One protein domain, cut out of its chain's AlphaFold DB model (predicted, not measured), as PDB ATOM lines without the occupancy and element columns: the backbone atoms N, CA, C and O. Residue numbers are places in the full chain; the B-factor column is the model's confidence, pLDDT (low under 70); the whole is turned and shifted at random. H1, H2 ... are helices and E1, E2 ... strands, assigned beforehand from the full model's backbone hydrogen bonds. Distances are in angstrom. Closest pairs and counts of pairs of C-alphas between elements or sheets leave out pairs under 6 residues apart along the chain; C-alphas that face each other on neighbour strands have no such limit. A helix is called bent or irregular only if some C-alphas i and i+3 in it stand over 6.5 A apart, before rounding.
ATOM      1  N   LYS A  42     -49.007 -58.676  -8.105       95.81
ATOM      2  CA  LYS A  42     -49.679 -58.380  -9.378       95.81
ATOM      3  C   LYS A  42     -50.729 -57.280  -9.231       95.81
ATOM      4  O   LYS A  42     -50.938 -56.500 -10.156       95.81
ATOM      5  N   GLU A  43     -51.417 -57.254  -8.097       94.62
ATOM      6  CA  GLU A  43     -52.385 -56.206  -7.795       94.62
ATOM      7  C   GLU A  43     -51.669 -54.886  -7.515       94.62
ATOM      8  O   GLU A  43     -52.016 -53.885  -8.129       94.62
ATOM      9  N   LEU A  44     -50.591 -54.906  -6.727       96.12
ATOM     10  CA  LEU A  44     -49.743 -53.732  -6.506       96.12
ATOM     11  C   LEU A  44     -49.144 -53.176  -7.811       96.12
ATOM     12  O   LEU A  44     -49.154 -51.963  -8.004       96.12
ATOM     13  N   ASP A  45     -48.648 -54.034  -8.713       98.00
ATOM     14  CA  ASP A  45     -48.167 -53.613 -10.040       98.00
ATOM     15  C   ASP A  45     -49.292 -52.922 -10.806       98.00
ATOM     16  O   ASP A  45     -49.135 -51.785 -11.234       98.00
ATOM     17  N   ARG A  46     -50.467 -53.556 -10.911       97.50
ATOM     18  CA  ARG A  46     -51.615 -52.979 -11.622       97.50
ATOM     19  C   ARG A  46     -51.984 -51.587 -11.099       97.50
ATOM     20  O   ARG A  46     -52.215 -50.706 -11.918       97.50
ATOM     21  N   GLU A  47     -52.032 -51.402  -9.780       96.69
ATOM     22  CA  GLU A  47     -52.383 -50.111  -9.172       96.69
ATOM     23  C   GLU A  47     -51.281 -49.051  -9.366       96.69
ATOM     24  O   GLU A  47     -51.575 -47.889  -9.632       96.69
ATOM     25  N   CYS A  48     -50.001 -49.428  -9.265       98.06
ATOM     26  CA  CYS A  48     -48.892 -48.469  -9.231       98.06
ATOM     27  C   CYS A  48     -48.120 -48.296 -10.543       98.06
ATOM     28  O   CYS A  48     -47.202 -47.468 -10.604       98.06
ATOM     29  N   ARG A  49     -48.452 -49.050 -11.592       98.12
ATOM     30  CA  ARG A  49     -47.664 -49.082 -12.830       98.12
ATOM     31  C   ARG A  49     -47.588 -47.745 -13.540       98.12
ATOM     32  O   ARG A  49     -46.502 -47.348 -13.954       98.12
ATOM     33  N   GLU A  50     -48.707 -47.040 -13.662       98.00
ATOM     34  CA  GLU A  50     -48.740 -45.726 -14.314       98.00
ATOM     35  C   GLU A  50     -47.814 -44.730 -13.603       98.00
ATOM     36  O   GLU A  50     -46.996 -44.063 -14.239       98.00
ATOM     37  N   PHE A  51     -47.850 -44.720 -12.270       98.06
ATOM     38  CA  PHE A  51     -47.005 -43.859 -11.448       98.06
ATOM     39  C   PHE A  51     -45.511 -44.213 -11.576       98.06
ATOM     40  O   PHE A  51     -44.647 -43.336 -11.686       98.06
ATOM     41  N   GLY A  52     -45.193 -45.510 -11.622       98.00
ATOM     42  CA  GLY A  52     -43.840 -46.004 -11.878       98.00
ATOM     43  C   GLY A  52     -43.306 -45.586 -13.246       98.00
ATOM     44  O   GLY A  52     -42.186 -45.076 -13.342       98.00
ATOM     45  N   ILE A  53     -44.126 -45.728 -14.291       98.38
ATOM     46  CA  ILE A  53     -43.806 -45.279 -15.650       98.38
ATOM     47  C   ILE A  53     -43.545 -43.773 -15.662       98.38
ATOM     48  O   ILE A  53     -42.516 -43.340 -16.179       98.38
ATOM     49  N   GLN A  54     -44.417 -42.974 -15.044       98.31
ATOM     50  CA  GLN A  54     -44.267 -41.521 -15.001       98.31
ATOM     51  C   GLN A  54     -42.941 -41.101 -14.350       98.31
ATOM     52  O   GLN A  54     -42.233 -40.241 -14.882       98.31
ATOM     53  N   LYS A  55     -42.556 -41.731 -13.232       98.00
ATOM     54  CA  LYS A  55     -41.266 -41.485 -12.564       98.00
ATOM     55  C   LYS A  55     -40.067 -41.823 -13.449       98.00
ATOM     56  O   LYS A  55     -39.071 -41.096 -13.424       98.00
ATOM     57  N   ILE A  56     -40.144 -42.920 -14.200       97.38
ATOM     58  CA  ILE A  56     -39.096 -43.339 -15.135       97.38
ATOM     59  C   ILE A  56     -38.983 -42.348 -16.294       97.38
ATOM     60  O   ILE A  56     -37.892 -41.843 -16.537       97.38
ATOM     61  N   VAL A  57     -40.097 -42.011 -16.947       96.75
ATOM     62  CA  VAL A  57     -40.140 -41.062 -18.074       96.75
ATOM     63  C   VAL A  57     -39.629 -39.687 -17.656       96.75
ATOM     64  O   VAL A  57     -38.790 -39.110 -18.340       96.75
ATOM     65  N   THR A  58     -40.059 -39.191 -16.494       96.50
ATOM     66  CA  THR A  58     -39.591 -37.903 -15.960       96.50
ATOM     67  C   THR A  58     -38.077 -37.911 -15.748       96.50
ATOM     68  O   THR A  58     -37.392 -36.943 -16.071       96.50
ATOM     69  N   GLN A  59     -37.531 -39.013 -15.225       94.25
ATOM     70  CA  GLN A  59     -36.092 -39.137 -15.016       94.25
ATOM     71  C   GLN A  59     -35.313 -39.289 -16.322       94.25
ATOM     72  O   GLN A  59     -34.212 -38.753 -16.413       94.25
ATOM     73  N   ALA A  60     -35.858 -40.022 -17.293       93.38
ATOM     74  CA  ALA A  60     -35.265 -40.189 -18.612       93.38
ATOM     75  C   ALA A  60     -35.185 -38.846 -19.342       93.38
ATOM     76  O   ALA A  60     -34.109 -38.481 -19.796       93.38
ATOM     77  N   ALA A  61     -36.266 -38.060 -19.331       93.12
ATOM     78  CA  ALA A  61     -36.284 -36.713 -19.897       93.12
ATOM     79  C   ALA A  61     -35.272 -35.778 -19.211       93.12
ATOM     80  O   ALA A  61     -34.573 -35.025 -19.877       93.12
ATOM     81  N   ALA A  62     -35.137 -35.859 -17.883       92.00
ATOM     82  CA  ALA A  62     -34.143 -35.077 -17.143       92.00
ATOM     83  C   ALA A  62     -32.683 -35.460 -17.460       92.00
ATOM     84  O   ALA A  62     -31.771 -34.710 -17.123       92.00
ATOM     85  N   PHE A  63     -32.461 -36.633 -18.056       89.94
ATOM     86  CA  PHE A  63     -31.152 -37.125 -18.483       89.94
ATOM     87  C   PHE A  63     -30.987 -37.147 -20.007       89.94
ATOM     88  O   PHE A  63     -30.006 -37.712 -20.480       89.94
ATOM     89  N   ASP A  64     -31.943 -36.580 -20.749       89.81
ATOM     90  CA  ASP A  64     -31.995 -36.619 -22.214       89.81
ATOM     91  C   ASP A  64     -31.836 -38.042 -22.793       89.81
ATOM     92  O   ASP A  64     -31.158 -38.287 -23.786       89.81
ATOM     93  N   CYS A  65     -32.437 -39.025 -22.115       89.56
ATOM     94  CA  CYS A  65     -32.410 -40.421 -22.534       89.56
ATOM     95  C   CYS A  65     -33.678 -40.767 -23.314       89.56
ATOM     96  O   CYS A  65     -34.787 -40.670 -22.779       89.56
ATOM     97  N   GLU A  66     -33.517 -41.293 -24.526       89.69
ATOM     98  CA  GLU A  66     -34.620 -41.926 -25.240       89.69
ATOM     99  C   GLU A  66     -34.914 -43.309 -24.636       89.69
ATOM    100  O   GLU A  66     -34.015 -44.132 -24.434       89.69
ATOM    101  N   ILE A  67     -36.183 -43.558 -24.306       93.19
ATOM    102  CA  ILE A  67     -36.645 -44.831 -23.745       93.19
ATOM    103  C   ILE A  67     -37.940 -45.277 -24.415       93.19
ATOM    104  O   ILE A  67     -38.791 -44.462 -24.768       93.19
ATOM    105  N   ASN A  68     -38.137 -46.589 -24.505       95.25
ATOM    106  CA  ASN A  68     -39.420 -47.167 -24.874       95.25
ATOM    107  C   ASN A  68     -40.201 -47.542 -23.607       95.25
ATOM    108  O   ASN A  68     -39.758 -48.360 -22.800       95.25
ATOM    109  N   VAL A  69     -41.393 -46.965 -23.439       95.31
ATOM    110  CA  VAL A  69     -42.268 -47.226 -22.282       95.31
ATOM    111  C   VAL A  69     -42.651 -48.709 -22.174       95.31
ATOM    112  O   VAL A  69     -42.833 -49.212 -21.066       95.31
ATOM    113  N   ALA A  70     -42.727 -49.428 -23.298       96.38
ATOM    114  CA  ALA A  70     -43.027 -50.860 -23.311       96.38
ATOM    115  C   ALA A  70     -41.930 -51.719 -22.653       96.38
ATOM    116  O   ALA A  70     -42.229 -52.806 -22.160       96.38
ATOM    117  N   ASP A  71     -40.693 -51.218 -22.590       96.56
ATOM    118  CA  ASP A  71     -39.548 -51.933 -22.016       96.56
ATOM    119  C   ASP A  71     -39.420 -51.721 -20.497       96.56
ATOM    120  O   ASP A  71     -38.578 -52.341 -19.838       96.56
ATOM    121  N   ILE A  72     -40.267 -50.863 -19.915       97.62
ATOM    122  CA  ILE A  72     -40.329 -50.652 -18.469       97.62
ATOM    123  C   ILE A  72     -40.913 -51.906 -17.811       97.62
ATOM    124  O   ILE A  72     -42.058 -52.304 -18.053       97.62
ATOM    125  N   LYS A  73     -40.134 -52.506 -16.911       97.62
ATOM    126  CA  LYS A  73     -40.522 -53.701 -16.158       97.62
ATOM    127  C   LYS A  73     -40.507 -53.451 -14.660       97.62
ATOM    128  O   LYS A  73     -39.690 -52.684 -14.157       97.62
ATOM    129  N   LEU A  74     -41.370 -54.168 -13.953       98.00
ATOM    130  CA  LEU A  74     -41.261 -54.333 -12.512       98.00
ATOM    131  C   LEU A  74     -40.079 -55.268 -12.225       98.00
ATOM    132  O   LEU A  74     -40.070 -56.411 -12.681       98.00
ATOM    133  N   SER A  75     -39.056 -54.767 -11.540       97.56
ATOM    134  CA  SER A  75     -37.839 -55.519 -11.225       97.56
ATOM    135  C   SER A  75     -37.858 -56.138  -9.832       97.56
ATOM    136  O   SER A  75     -37.280 -57.203  -9.651       97.56
ATOM    137  N   GLU A  76     -38.504 -55.488  -8.863       97.69
ATOM    138  CA  GLU A  76     -38.557 -55.952  -7.474       97.69
ATOM    139  C   GLU A  76     -39.809 -55.426  -6.769       97.69
ATOM    140  O   GLU A  76     -40.308 -54.345  -7.101       97.69
ATOM    141  N   VAL A  77     -40.302 -56.192  -5.794       97.12
ATOM    142  CA  VAL A  77     -41.410 -55.809  -4.917       97.12
ATOM    143  C   VAL A  77     -41.065 -56.173  -3.474       97.12
ATOM    144  O   VAL A  77     -40.768 -57.327  -3.173       97.12
ATOM    145  N   ASP A  78     -41.170 -55.209  -2.563       95.94
ATOM    146  CA  ASP A  78     -41.224 -55.471  -1.125       95.94
ATOM    147  C   ASP A  78     -42.688 -55.508  -0.691       95.94
ATOM    148  O   ASP A  78     -43.315 -54.475  -0.436       95.94
ATOM    149  N   ASN A  79     -43.224 -56.725  -0.617       94.00
ATOM    150  CA  ASN A  79     -44.583 -56.995  -0.167       94.00
ATOM    151  C   ASN A  79     -44.623 -57.895   1.075       94.00
ATOM    152  O   ASN A  79     -45.407 -58.837   1.195       94.00
ATOM    153  N   ARG A  80     -43.745 -57.622   2.042       91.38
ATOM    154  CA  ARG A  80     -43.736 -58.368   3.305       91.38
ATOM    155  C   ARG A  80     -45.025 -58.111   4.088       91.38
ATOM    156  O   ARG A  80     -45.464 -56.970   4.212       91.38
ATOM    157  N   PHE A  81     -45.615 -59.163   4.661       83.50
ATOM    158  CA  PHE A  81     -46.881 -59.081   5.404       83.50
ATOM    159  C   PHE A  81     -46.842 -58.044   6.539       83.50
ATOM    160  O   PHE A  81     -47.749 -57.228   6.658       83.50
ATOM    161  N   TYR A  82     -45.757 -58.025   7.316       81.62
ATOM    162  CA  TYR A  82     -45.570 -57.103   8.444       81.62
ATOM    163  C   TYR A  82     -45.035 -55.721   8.049       81.62
ATOM    164  O   TYR A  82     -44.817 -54.888   8.923       81.62
ATOM    165  N   ASN A  83     -44.796 -55.475   6.759       82.31
ATOM    166  CA  ASN A  83     -44.439 -54.149   6.277       82.31
ATOM    167  C   ASN A  83     -45.740 -53.389   5.963       82.31
ATOM    168  O   ASN A  83     -46.458 -53.808   5.048       82.31
ATOM    169  N   PRO A  84     -46.096 -52.327   6.710       83.44
ATOM    170  CA  PRO A  84     -47.318 -51.563   6.445       83.44
ATOM    171  C   PRO A  84     -47.274 -50.844   5.090       83.44
ATOM    172  O   PRO A  84     -48.312 -50.489   4.544       83.44
ATOM    173  N   GLU A  85     -46.081 -50.668   4.528       90.81
ATOM    174  CA  GLU A  85     -45.848 -49.988   3.264       90.81
ATOM    175  C   GLU A  85     -45.348 -50.990   2.239       90.81
ATOM    176  O   GLU A  85     -44.561 -51.875   2.570       90.81
ATOM    177  N   LYS A  86     -45.806 -50.885   0.995       94.38
ATOM    178  CA  LYS A  86     -45.329 -51.758  -0.080       94.38
ATOM    179  C   LYS A  86     -44.462 -50.949  -1.017       94.38
ATOM    180  O   LYS A  86     -44.724 -49.770  -1.244       94.38
ATOM    181  N   TYR A  87     -43.431 -51.572  -1.555       97.50
ATOM    182  CA  TYR A  87     -42.493 -50.882  -2.425       97.50
ATOM    183  C   TYR A  87     -42.335 -51.643  -3.730       97.50
ATOM    184  O   TYR A  87     -42.241 -52.866  -3.725       97.50
ATOM    185  N   LEU A  88     -42.318 -50.914  -4.840       98.44
ATOM    186  CA  LEU A  88     -42.188 -51.451  -6.186       98.44
ATOM    187  C   LEU A  88     -41.039 -50.739  -6.890       98.44
ATOM    188  O   LEU A  88     -40.988 -49.509  -6.912       98.44
ATOM    189  N   TRP A  89     -40.136 -51.500  -7.496       98.62
ATOM    190  CA  TRP A  89     -39.053 -50.959  -8.307       98.62
ATOM    191  C   TRP A  89     -39.353 -51.197  -9.776       98.62
ATOM    192  O   TRP A  89     -39.432 -52.340 -10.221       98.62
ATOM    193  N   TYR A  90     -39.476 -50.115 -10.536       98.56
ATOM    194  CA  TYR A  90     -39.582 -50.153 -11.990       98.56
ATOM    195  C   TYR A  90     -38.228 -49.837 -12.597       98.56
ATOM    196  O   TYR A  90     -37.548 -48.918 -12.142       98.56
ATOM    197  N   THR A  91     -37.839 -50.585 -13.621       98.06
ATOM    198  CA  THR A  91     -36.544 -50.437 -14.278       98.06
ATOM    199  C   THR A  91     -36.707 -50.472 -15.789       98.06
ATOM    200  O   THR A  91     -37.496 -51.256 -16.316       98.06
ATOM    201  N   VAL A  92     -35.920 -49.656 -16.485       97.50
ATOM    202  CA  VAL A  92     -35.760 -49.688 -17.941       97.50
ATOM    203  C   VAL A  92     -34.281 -49.601 -18.290       97.50
ATOM    204  O   VAL A  92     -33.526 -48.893 -17.620       97.50
ATOM    205  N   ALA A  93     -33.855 -50.354 -19.301       93.94
ATOM    206  CA  ALA A  93     -32.512 -50.218 -19.848       93.94
ATOM    207  C   ALA A  93     -32.434 -48.931 -20.675       93.94
ATOM    208  O   ALA A  93     -33.390 -48.578 -21.363       93.94
ATOM    209  N   THR A  94     -31.310 -48.232 -20.605       90.06
ATOM    210  CA  THR A  94     -31.113 -46.960 -21.304       90.06
ATOM    211  C   THR A  94     -29.760 -46.927 -21.984       90.06
ATOM    212  O   THR A  94     -28.796 -47.520 -21.500       90.06
ATOM    213  N   GLN A  95     -29.690 -46.205 -23.095       82.44
ATOM    214  CA  GLN A  95     -28.440 -45.839 -23.752       82.44
ATOM    215  C   GLN A  95     -28.425 -44.319 -23.870       82.44
ATOM    216  O   GLN A  95     -28.757 -43.761 -24.906       82.44
ATOM    217  N   CYS A  96     -28.146 -43.648 -22.754       81.56
ATOM    218  CA  CYS A  96     -28.048 -42.195 -22.742       81.56
ATOM    219  C   CYS A  96     -26.667 -41.810 -23.279       81.56
ATOM    220  O   CYS A  96     -25.666 -42.290 -22.746       81.56
ATOM    221  N   GLU A  97     -26.589 -40.957 -24.300       70.12
ATOM    222  CA  GLU A  97     -25.305 -40.581 -24.913       70.12
ATOM    223  C   GLU A  97     -24.354 -39.897 -23.914       70.12
ATOM    224  O   GLU A  97     -23.143 -40.113 -23.954       70.12
ATOM    225  N   GLU A  98     -24.900 -39.139 -22.956       66.88
ATOM    226  CA  GLU A  98     -24.117 -38.350 -21.994       66.88
ATOM    227  C   GLU A  98     -23.923 -39.019 -20.622       66.88
ATOM    228  O   GLU A  98     -23.261 -38.465 -19.740       66.88
ATOM    229  N   SER A  99     -24.485 -40.212 -20.397       65.12
ATOM    230  CA  SER A  99     -24.418 -40.872 -19.091       65.12
ATOM    231  C   SER A  99     -23.989 -42.331 -19.210       65.12
ATOM    232  O   SER A  99     -24.622 -43.088 -19.937       65.12
ATOM    233  N   PRO A 100     -23.020 -42.810 -18.400       73.94
ATOM    234  CA  PRO A 100     -22.663 -44.231 -18.356       73.94
ATOM    235  C   PRO A 100     -23.773 -45.115 -17.746       73.94
ATOM    236  O   PRO A 100     -23.548 -46.291 -17.459       73.94
ATOM    237  N   ARG A 101     -24.963 -44.562 -17.484       75.69
ATOM    238  CA  ARG A 101     -26.101 -45.289 -16.924       75.69
ATOM    239  C   ARG A 101     -26.716 -46.186 -17.989       75.69
ATOM    240  O   ARG A 101     -27.373 -45.725 -18.917       75.69
ATOM    241  N   THR A 102     -26.564 -47.485 -17.779       87.50
ATOM    242  CA  THR A 102     -27.162 -48.539 -18.608       87.50
ATOM    243  C   THR A 102     -28.626 -48.822 -18.259       87.50
ATOM    244  O   THR A 102     -29.298 -49.579 -18.959       87.50
ATOM    245  N   SER A 103     -29.137 -48.236 -17.174       93.31
ATOM    246  CA  SER A 103     -30.534 -48.358 -16.768       93.31
ATOM    247  C   SER A 103     -30.983 -47.218 -15.862       93.31
ATOM    248  O   SER A 103     -30.197 -46.679 -15.076       93.31
ATOM    249  N   ILE A 104     -32.283 -46.936 -15.883       95.06
ATOM    250  CA  ILE A 104     -32.963 -46.089 -14.906       95.06
ATOM    251  C   ILE A 104     -33.874 -46.979 -14.063       95.06
ATOM    252  O   ILE A 104     -34.711 -47.698 -14.605       95.06
ATOM    253  N   THR A 105     -33.735 -46.888 -12.741       96.94
ATOM    254  CA  THR A 105     -34.602 -47.568 -11.770       96.94
ATOM    255  C   THR A 105     -35.290 -46.546 -10.875       96.94
ATOM    256  O   THR A 105     -34.660 -45.589 -10.411       96.94
ATOM    257  N   LYS A 106     -36.585 -46.742 -10.617       98.06
ATOM    258  CA  LYS A 106     -37.393 -45.880  -9.756       98.06
ATOM    259  C   LYS A 106     -38.255 -46.671  -8.794       98.06
ATOM    260  O   LYS A 106     -38.898 -47.644  -9.167       98.06
ATOM    261  N   LEU A 107     -38.265 -46.177  -7.561       98.25
ATOM    262  CA  LEU A 107     -39.078 -46.678  -6.469       98.25
ATOM    263  C   LEU A 107     -40.454 -46.010  -6.482       98.25
ATOM    264  O   LEU A 107     -40.548 -44.779  -6.555       98.25
ATOM    265  N   VAL A 108     -41.491 -46.824  -6.350       98.31
ATOM    266  CA  VAL A 108     -42.861 -46.418  -6.045       98.31
ATOM    267  C   VAL A 108     -43.236 -46.987  -4.689       98.31
ATOM    268  O   VAL A 108     -42.991 -48.164  -4.420       98.31
ATOM    269  N   GLN A 109     -43.814 -46.152  -3.838       97.75
ATOM    270  CA  GLN A 109     -44.331 -46.574  -2.543       97.75
ATOM    271  C   GLN A 109     -45.849 -46.686  -2.630       97.75
ATOM    272  O   GLN A 109     -46.507 -45.736  -3.031       97.75
ATOM    273  N   TYR A 110     -46.404 -47.818  -2.219       95.81
ATOM    274  CA  TYR A 110     -47.834 -48.001  -2.032       95.81
ATOM    275  C   TYR A 110     -48.171 -47.963  -0.542       95.81
ATOM    276  O   TYR A 110     -47.655 -48.759   0.251       95.81
ATOM    277  N   ARG A 111     -49.043 -47.031  -0.163       93.50
ATOM    278  CA  ARG A 111     -49.500 -46.829   1.213       93.50
ATOM    279  C   ARG A 111     -50.948 -46.352   1.187       93.50
ATOM    280  O   ARG A 111     -51.294 -45.500   0.378       93.50
ATOM    281  N   ASP A 112     -51.790 -46.926   2.045       89.81
ATOM    282  CA  ASP A 112     -53.190 -46.512   2.235       89.81
ATOM    283  C   ASP A 112     -54.025 -46.425   0.937       89.81
ATOM    284  O   ASP A 112     -54.886 -45.562   0.787       89.81
ATOM    285  N   GLY A 113     -53.777 -47.329  -0.019       89.62
ATOM    286  CA  GLY A 113     -54.506 -47.350  -1.294       89.62
ATOM    287  C   GLY A 113     -53.975 -46.383  -2.354       89.62
ATOM    288  O   GLY A 113     -54.630 -46.199  -3.375       89.62
ATOM    289  N   GLN A 114     -52.823 -45.750  -2.124       94.25
ATOM    290  CA  GLN A 114     -52.239 -44.751  -3.018       94.25
ATOM    291  C   GLN A 114     -50.778 -45.067  -3.347       94.25
ATOM    292  O   GLN A 114     -50.063 -45.651  -2.533       94.25
ATOM    293  N   CYS A 115     -50.341 -44.658  -4.542       96.94
ATOM    294  CA  CYS A 115     -48.972 -44.811  -5.033       96.94
ATOM    295  C   CYS A 115     -48.246 -43.455  -5.029       96.94
ATOM    296  O   CYS A 115     -48.810 -42.456  -5.480       96.94
ATOM    297  N   TYR A 116     -47.000 -43.441  -4.550       95.19
ATOM    298  CA  TYR A 116     -46.163 -42.251  -4.357       95.19
ATOM    299  C   TYR A 116     -44.756 -42.397  -4.919       95.19
ATOM    300  O   TYR A 116     -44.268 -43.524  -5.188       95.19
TER     301      TYR A 116
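Overview. This is residues 42 to 116 of the 116 residues of an uncharacterized protein of Proteobacteria bacterium (UniProt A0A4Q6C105). One kinked helix, H1, runs slantwise over one face of a strongly twisted sheet of three strands, whose other face is bare. The strands E1, E2 and E3 run back and forth in two hairpins, and the two links that join them hold the far ends of a rod-like outline of 42 by 18 by 18 A. The printed part has 75 residues, with one named helix followed by three named strands, H1 E1 E2 E3; the sheet's order is E1 - E2 - E3, antiparallel throughout. The class is mixed, helices and strands, and the whole is compact, with a radius of gyration of the C-alphas of 13.0 A.

Arrangement. Start at H1, residues 42 to 62, and look for its kink of 54 degrees near residue 49; it is irregular there, with C-alphas 47 and 50 7.7 A apart. In its backbone, 15 of 17 O i to N i+4 pairs are within hydrogen-bond range. Next comes the sheet of E1, residues 73 to 78, E2, residues 86 to 93, and E3, residues 103 to 111, a meander, each strand the antiparallel neighbour of the one before. In the hairpin of E1 and E2, at 154 degrees between directions, find N 75 and O 89, 2.8 A apart. In the hairpin of E2 and E3, at 162 degrees, find N 90 and O 106, 2.9 A apart, and N 106 and O 90, 2.8 A apart. E1 and E3 are the edge strands. H1 is on this sheet, two layers with the helix on one face, at a height over the sheet of 7.3 A. It lies over E2 and E3, and only just over E1, where 3 of its C-alphas fall. On the local plane it stands at 48 degrees to E2, slantwise to the strands. The closest C-alphas of H1 and E3 are those of Gly 52 and Val 108, 5.9 A apart; of H1 and E2, those of Gly 52 and Tyr 90, also 5.9 A.

Along the chain. Find C-alpha 42 at (-49.679, -58.380, -9.378); from there H1 runs 29.1 A to C-alpha 62 at (-34.143, -35.077, -17.143). E1 measures 15.2 A, and E2 23.6 A. E3, the longest strand, runs 26.2 A to C-alpha 111 at (-49.500, -46.829, 1.213). After it, residues 114 to 115 pair antiparallel with residues 110 to 111 of E3.

Size, cuts and confidence. The two C-alphas farthest apart are those of Tyr 82 and Glu 97, 42.4 A. The printed part has no cut and ends at residue 116, the chain's last. The links H1 to E1, E1 to E2 and E2 to E3 are short. Mean pLDDT of the printed part is 92.7; look at residues 98 to 99 for the low confidence, under 70.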